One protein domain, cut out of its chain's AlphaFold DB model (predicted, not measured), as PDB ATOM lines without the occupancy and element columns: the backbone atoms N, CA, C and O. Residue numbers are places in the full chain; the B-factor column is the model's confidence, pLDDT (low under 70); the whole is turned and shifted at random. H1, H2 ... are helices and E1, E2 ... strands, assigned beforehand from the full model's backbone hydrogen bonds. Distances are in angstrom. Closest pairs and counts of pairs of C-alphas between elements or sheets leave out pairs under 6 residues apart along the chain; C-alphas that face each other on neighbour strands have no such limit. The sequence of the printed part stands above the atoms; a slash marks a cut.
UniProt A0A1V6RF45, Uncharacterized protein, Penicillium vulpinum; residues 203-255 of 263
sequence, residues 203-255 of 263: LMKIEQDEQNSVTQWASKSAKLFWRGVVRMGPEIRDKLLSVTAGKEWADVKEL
ATOM      1  N   LEU A 203     -26.903  48.108  16.602       88.56
ATOM      2  CA  LEU A 203     -27.566  46.911  17.121       88.56
ATOM      3  C   LEU A 203     -28.193  46.074  16.004       88.56
ATOM      4  O   LEU A 203     -28.008  44.864  15.990       88.56
ATOM      5  N   MET A 204     -28.861  46.697  15.027       89.12
ATOM      6  CA  MET A 204     -29.424  45.969  13.883       89.12
ATOM      7  C   MET A 204     -28.346  45.234  13.077       89.12
ATOM      8  O   MET A 204     -28.562  44.093  12.678       89.12
ATOM      9  N   LYS A 205     -27.181  45.858  12.856       89.25
ATOM     10  CA  LYS A 205     -26.055  45.213  12.158       89.25
ATOM     11  C   LYS A 205     -25.480  44.050  12.967       89.25
ATOM     12  O   LYS A 205     -25.277  42.978  12.411       89.25
ATOM     13  N   ILE A 206     -25.280  44.244  14.273       88.69
ATOM     14  CA  ILE A 206     -24.810  43.183  15.177       88.69
ATOM     15  C   ILE A 206     -25.771  41.991  15.143       88.69
ATOM     16  O   ILE A 206     -25.342  40.862  14.932       88.69
ATOM     17  N   GLU A 207     -27.073  42.243  15.283       88.31
ATOM     18  CA  GLU A 207     -28.096  41.195  15.260       88.31
ATOM     19  C   GLU A 207     -28.137  40.459  13.918       88.31
ATOM     20  O   GLU A 207     -28.268  39.236  13.891       88.31
ATOM     21  N   GLN A 208     -27.990  41.179  12.805       89.50
ATOM     22  CA  GLN A 208     -27.917  40.580  11.476       89.50
ATOM     23  C   GLN A 208     -26.683  39.674  11.327       89.50
ATOM     24  O   GLN A 208     -26.801  38.561  10.809       89.50
ATOM     25  N   ASP A 209     -25.513  40.111  11.795       88.31
ATOM     26  CA  ASP A 209     -24.274  39.327  11.736       88.31
ATOM     27  C   ASP A 209     -24.344  38.069  12.616       88.31
ATOM     28  O   ASP A 209     -23.873  36.994  12.225       88.31
ATOM     29  N   GLU A 210     -24.965  38.181  13.792       86.94
ATOM     30  CA  GLU A 210     -25.208  37.058  14.700       86.94
ATOM     31  C   GLU A 210     -26.208  36.049  14.114       86.94
ATOM     32  O   GLU A 210     -25.948  34.844  14.142       86.94
ATOM     33  N   GLN A 211     -27.308  36.514  13.508       85.88
ATOM     34  CA  GLN A 211     -28.307  35.653  12.854       85.88
ATOM     35  C   GLN A 211     -27.736  34.912  11.642       85.88
ATOM     36  O   GLN A 211     -27.992  33.720  11.461       85.88
ATOM     37  N   ASN A 212     -26.900  35.581  10.847       85.12
ATOM     38  CA  ASN A 212     -26.237  34.981   9.689       85.12
ATOM     39  C   ASN A 212     -25.111  34.008  10.071       85.12
ATOM     40  O   ASN A 212     -24.423  33.489   9.195       85.12
ATOM     41  N   SER A 213     -24.909  33.747  11.370       72.19
ATOM     42  CA  SER A 213     -23.883  32.841  11.892       72.19
ATOM     43  C   SER A 213     -22.448  33.221  11.511       72.19
ATOM     44  O   SER A 213     -21.529  32.425  11.715       72.19
ATOM     45  N   VAL A 214     -22.225  34.454  11.038       69.81
ATOM     46  CA  VAL A 214     -20.888  34.998  10.742       69.81
ATOM     47  C   VAL A 214     -20.027  34.983  12.008       69.81
ATOM     48  O   VAL A 214     -18.808  34.838  11.947       69.81
ATOM     49  N   THR A 215     -20.667  35.078  13.174       71.00
ATOM     50  CA  THR A 215     -20.019  35.281  14.467       71.00
ATOM     51  C   THR A 215     -20.344  34.201  15.507       71.00
ATOM     52  O   THR A 215     -20.166  34.465  16.702       71.00
ATOM     53  N   GLN A 216     -20.777  32.994  15.103       83.81
ATOM     54  CA  GLN A 216     -20.978  31.876  16.042       83.81
ATOM     55  C   GLN A 216     -19.752  31.688  16.938       83.81
ATOM     56  O   GLN A 216     -18.616  31.785  16.484       83.81
ATOM     57  N   TRP A 217     -19.962  31.395  18.223       87.19
ATOM     58  CA  TRP A 217     -18.857  31.335  19.185       87.19
ATOM     59  C   TRP A 217     -17.717  30.411  18.733       87.19
ATOM     60  O   TRP A 217     -16.555  30.802  18.773       87.19
ATOM     61  N   ALA A 218     -18.058  29.223  18.227       89.12
ATOM     62  CA  ALA A 218     -17.088  28.239  17.754       89.12
ATOM     63  C   ALA A 218     -16.329  28.662  16.479       89.12
ATOM     64  O   ALA A 218     -15.266  28.111  16.211       89.12
ATOM     65  N   SER A 219     -16.849  29.617  15.699       87.19
ATOM     66  CA  SER A 219     -16.190  30.138  14.494       87.19
ATOM     67  C   SER A 219     -15.374  31.410  14.749       87.19
ATOM     68  O   SER A 219     -14.647  31.853  13.856       87.19
ATOM     69  N   LYS A 220     -15.448  32.004  15.951       89.81
ATOM     70  CA  LYS A 220     -14.659  33.194  16.301       89.81
ATOM     71  C   LYS A 220     -13.163  32.865  16.309       89.81
ATOM     72  O   LYS A 220     -12.735  31.822  16.798       89.81
ATOM     73  N   SER A 221     -12.347  33.793  15.807       91.50
ATOM     74  CA  SER A 221     -10.889  33.669  15.890       91.50
ATOM     75  C   SER A 221     -10.441  33.723  17.352       91.50
ATOM     76  O   SER A 221     -10.792  34.659  18.070       91.50
ATOM     77  N   ALA A 222      -9.640  32.747  17.785       94.44
ATOM     78  CA  ALA A 222      -9.089  32.673  19.140       94.44
ATOM     79  C   ALA A 222      -7.912  33.651  19.337       94.44
ATOM     80  O   ALA A 222      -6.810  33.257  19.720       94.44
ATOM     81  N   LYS A 223      -8.140  34.931  19.028       96.25
ATOM     82  CA  LYS A 223      -7.165  36.011  19.185       96.25
ATOM     83  C   LYS A 223      -7.762  37.170  19.965       96.25
ATOM     84  O   LYS A 223      -8.909  37.552  19.747       96.25
ATOM     85  N   LEU A 224      -6.951  37.779  20.823       96.75
ATOM     86  CA  LEU A 224      -7.256  39.090  21.383       96.75
ATOM     87  C   LEU A 224      -7.278  40.110  20.240       96.75
ATOM     88  O   LEU A 224      -6.261  40.290  19.577       96.75
ATOM     89  N   PHE A 225      -8.403  40.789  20.029       95.50
ATOM     90  CA  PHE A 225      -8.548  41.796  18.980       95.50
ATOM     91  C   PHE A 225      -8.684  43.199  19.570       95.50
ATOM     92  O   PHE A 225      -9.480  43.420  20.481       95.50
ATOM     93  N   TRP A 226      -7.944  44.160  19.017       95.19
ATOM     94  CA  TRP A 226      -8.136  45.578  19.323       95.19
ATOM     95  C   TRP A 226      -7.699  46.470  18.158       95.19
ATOM     96  O   TRP A 226      -6.678  46.216  17.507       95.19
ATOM     97  N   ARG A 227      -8.473  47.532  17.919       92.25
ATOM     98  CA  ARG A 227      -8.164  48.629  16.996       92.25
ATOM     99  C   ARG A 227      -8.532  49.947  17.662       92.25
ATOM    100  O   ARG A 227      -9.658  50.102  18.125       92.25
ATOM    101  N   GLY A 228      -7.611  50.902  17.689       88.81
ATOM    102  CA  GLY A 228      -7.885  52.224  18.244       88.81
ATOM    103  C   GLY A 228      -6.692  53.164  18.154       88.81
ATOM    104  O   GLY A 228      -5.595  52.748  17.804       88.81
ATOM    105  N   VAL A 229      -6.914  54.438  18.472       87.56
ATOM    106  CA  VAL A 229      -5.855  55.460  18.457       87.56
ATOM    107  C   VAL A 229      -5.077  55.411  19.755       87.56
ATOM    108  O   VAL A 229      -5.677  55.522  20.828       87.56
ATOM    109  N   VAL A 230      -3.758  55.305  19.685       88.50
ATOM    110  CA  VAL A 230      -2.922  55.166  20.883       88.50
ATOM    111  C   VAL A 230      -2.934  56.434  21.727       88.50
ATOM    112  O   VAL A 230      -3.114  56.359  22.942       88.50
ATOM    113  N   ARG A 231      -2.872  57.610  21.087       85.81
ATOM    114  CA  ARG A 231      -2.833  58.914  21.779       85.81
ATOM    115  C   ARG A 231      -4.014  59.165  22.727       85.81
ATOM    116  O   ARG A 231      -3.910  59.994  23.622       85.81
ATOM    117  N   MET A 232      -5.139  58.472  22.540       82.19
ATOM    118  CA  MET A 232      -6.338  58.605  23.374       82.19
ATOM    119  C   MET A 232      -6.231  57.698  24.616       82.19
ATOM    120  O   MET A 232      -7.037  56.792  24.805       82.19
ATOM    121  N   GLY A 233      -5.197  57.903  25.432       84.81
ATOM    122  CA  GLY A 233      -4.851  57.056  26.584       84.81
ATOM    123  C   GLY A 233      -3.544  56.280  26.378       84.81
ATOM    124  O   GLY A 233      -3.568  55.045  26.437       84.81
ATOM    125  N   PRO A 234      -2.420  56.982  26.128       86.69
ATOM    126  CA  PRO A 234      -1.165  56.369  25.698       86.69
ATOM    127  C   PRO A 234      -0.632  55.366  26.722       86.69
ATOM    128  O   PRO A 234      -0.322  54.243  26.354       86.69
ATOM    129  N   GLU A 235      -0.662  55.681  28.021       90.12
ATOM    130  CA  GLU A 235      -0.106  54.811  29.071       90.12
ATOM    131  C   GLU A 235      -0.635  53.367  29.027       90.12
ATOM    132  O   GLU A 235       0.124  52.404  29.151       90.12
ATOM    133  N   ILE A 236      -1.947  53.203  28.829       93.00
ATOM    134  CA  ILE A 236      -2.589  51.884  28.796       93.00
ATOM    135  C   ILE A 236      -2.486  51.269  27.395       93.00
ATOM    136  O   ILE A 236      -2.248  50.065  27.269       93.00
ATOM    137  N   ARG A 237      -2.656  52.072  26.337       94.19
ATOM    138  CA  ARG A 237      -2.713  51.582  24.949       94.19
ATOM    139  C   ARG A 237      -1.330  51.231  24.394       94.19
ATOM    140  O   ARG A 237      -1.204  50.192  23.750       94.19
ATOM    141  N   ASP A 238      -0.294  51.999  24.726       94.56
ATOM    142  CA  ASP A 238       1.106  51.661  24.434       94.56
ATOM    143  C   ASP A 238       1.497  50.363  25.128       94.56
ATOM    144  O   ASP A 238       2.067  49.456  24.516       94.56
ATOM    145  N   LYS A 239       1.130  50.227  26.408       96.12
ATOM    146  CA  LYS A 239       1.387  48.998  27.154       96.12
ATOM    147  C   LYS A 239       0.682  47.810  26.505       96.12
ATOM    148  O   LYS A 239       1.333  46.787  26.304       96.12
ATOM    149  N   LEU A 240      -0.590  47.945  26.116       96.38
ATOM    150  CA  LEU A 240      -1.338  46.904  25.404       96.38
ATOM    151  C   LEU A 240      -0.629  46.469  24.112       96.38
ATOM    152  O   LEU A 240      -0.452  45.271  23.896       96.38
ATOM    153  N   LEU A 241      -0.178  47.416  23.286       96.25
ATOM    154  CA  LEU A 241       0.581  47.117  22.069       96.25
ATOM    155  C   LEU A 241       1.908  46.417  22.381       96.25
ATOM    156  O   LEU A 241       2.227  45.398  21.774       96.25
ATOM    157  N   SER A 242       2.654  46.909  23.373       96.69
ATOM    158  CA  SER A 242       3.956  46.344  23.740       96.69
ATOM    159  C   SER A 242       3.863  44.886  24.211       96.69
ATOM    160  O   SER A 242       4.664  44.052  23.793       96.69
ATOM    161  N   VAL A 243       2.866  44.542  25.037       97.25
ATOM    162  CA  VAL A 243       2.730  43.184  25.598       97.25
ATOM    163  C   VAL A 243       2.176  42.177  24.589       97.25
ATOM    164  O   VAL A 243       2.395  40.973  24.734       97.25
ATOM    165  N   THR A 244       1.474  42.665  23.563       97.75
ATOM    166  CA  THR A 244       0.869  41.853  22.497       97.75
ATOM    167  C   THR A 244       1.737  41.757  21.240       97.75
ATOM    168  O   THR A 244       1.473  40.914  20.381       97.75
ATOM    169  N   ALA A 245       2.808  42.549  21.145       96.88
ATOM    170  CA  ALA A 245       3.732  42.536  20.019       96.88
ATOM    171  C   ALA A 245       4.314  41.133  19.767       96.88
ATOM    172  O   ALA A 245       4.866  40.485  20.660       96.88
ATOM    173  N   GLY A 246       4.175  40.658  18.525       95.75
ATOM    174  CA  GLY A 246       4.679  39.353  18.087       95.75
ATOM    175  C   GLY A 246       3.988  38.142  18.726       95.75
ATOM    176  O   GLY A 246       4.467  37.023  18.565       95.75
ATOM    177  N   LYS A 247       2.888  38.328  19.467       97.81
ATOM    178  CA  LYS A 247       2.144  37.224  20.080       97.81
ATOM    179  C   LYS A 247       1.155  36.637  19.078       97.81
ATOM    180  O   LYS A 247       0.273  37.336  18.595       97.81
ATOM    181  N   GLU A 248       1.246  35.335  18.815       97.19
ATOM    182  CA  GLU A 248       0.353  34.654  17.861       97.19
ATOM    183  C   GLU A 248      -1.128  34.696  18.279       97.19
ATOM    184  O   GLU A 248      -2.020  34.700  17.427       97.19
ATOM    185  N   TRP A 249      -1.381  34.788  19.588       96.94
ATOM    186  CA  TRP A 249      -2.710  34.913  20.184       96.94
ATOM    187  C   TRP A 249      -3.272  36.344  20.156       96.94
ATOM    188  O   TRP A 249      -4.381  36.558  20.640       96.94
ATOM    189  N   ALA A 250      -2.552  37.330  19.614       97.88
ATOM    190  CA  ALA A 250      -2.996  38.719  19.581       97.88
ATOM    191  C   ALA A 250      -3.050  39.284  18.154       97.88
ATOM    192  O   ALA A 250      -2.122  39.150  17.361       97.88
ATOM    193  N   ASP A 251      -4.145  39.971  17.850       97.00
ATOM    194  CA  ASP A 251      -4.306  40.866  16.710       97.00
ATOM    195  C   ASP A 251      -4.692  42.263  17.220       97.00
ATOM    196  O   ASP A 251      -5.832  42.719  17.113       97.00
ATOM    197  N   VAL A 252      -3.714  42.940  17.814       97.06
ATOM    198  CA  VAL A 252      -3.839  44.275  18.409       97.06
ATOM    199  C   VAL A 252      -3.013  45.243  17.577       97.06
ATOM    200  O   VAL A 252      -1.811  45.044  17.405       97.06
ATOM    201  N   LYS A 253      -3.656  46.278  17.028       93.88
ATOM    202  CA  LYS A 253      -2.998  47.266  16.162       93.88
ATOM    203  C   LYS A 253      -3.568  48.652  16.399       93.88
ATOM    204  O   LYS A 253      -4.768  48.797  16.631       93.88
ATOM    205  N   GLU A 254      -2.715  49.661  16.290       91.81
ATOM    206  CA  GLU A 254      -3.177  51.040  16.218       91.81
ATOM    207  C   GLU A 254      -4.030  51.250  14.961       91.81
ATOM    208  O   GLU A 254      -3.751  50.704  13.893       91.81
ATOM    209  N   LEU A 255      -5.094  52.035  15.110       86.56
ATOM    210  CA  LEU A 255      -5.886  52.532  13.999       86.56
ATOM    211  C   LEU A 255      -5.363  53.923  13.635       86.56
ATOM    212  O   LEU A 255      -5.506  54.861  14.420       86.56
TER     213      LEU A 255
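Overview. This is residues 203 to 255 of the 263 residues of an uncharacterized protein of Penicillium vulpinum (UniProt A0A1V6RF45). Two parallel strands, E1 and E2, lie side by side with helix H2 packed mainly on E2, while helix H1 lies off at the far end of a long link; residues 207 to 214 stick out. The printed part has 53 residues with two helices and two strands, in the order H1, E1, H2, E2, of mixed class. It is loose, radius of gyration of the C-alphas 14.2 A, and flat, spanning 37 by 24 by 13 A.

Arrangement. Start at H1, residues 203 to 211, apart from H2, residues 234 to 244. E1, residues 224 to 228, and E2, residues 250 to 254, are parallel at 4 degrees; find N 251 and O 224 within hydrogen-bond range, 2.7 A. H2 and E2 touch, the closest C-alphas being Thr 244 and Ala 250, 5.8 A. E1, H2, E2 form a strand-helix-strand unit, parallel neighbour strands with a helix between, its crossover right-handed. Every O i to N i+4 pair is within range in H1, 6 of 7 in H2.

Along the chain. Find C-alpha 203 at (-27.566, 46.911, 17.121); H1 runs 12.1 A from there. E1 runs 13.5 A, H2 15.0 A, and E2 12.8 A to C-alpha 254 at (-3.177, 51.040, 16.218).

Size, cuts and confidence. The farthest C-alphas, Asn 212 and Glu 235, are 38.1 A apart. The printed part has no cut; H1 to E1 is a long link. Residue 214 has pLDDT under 70.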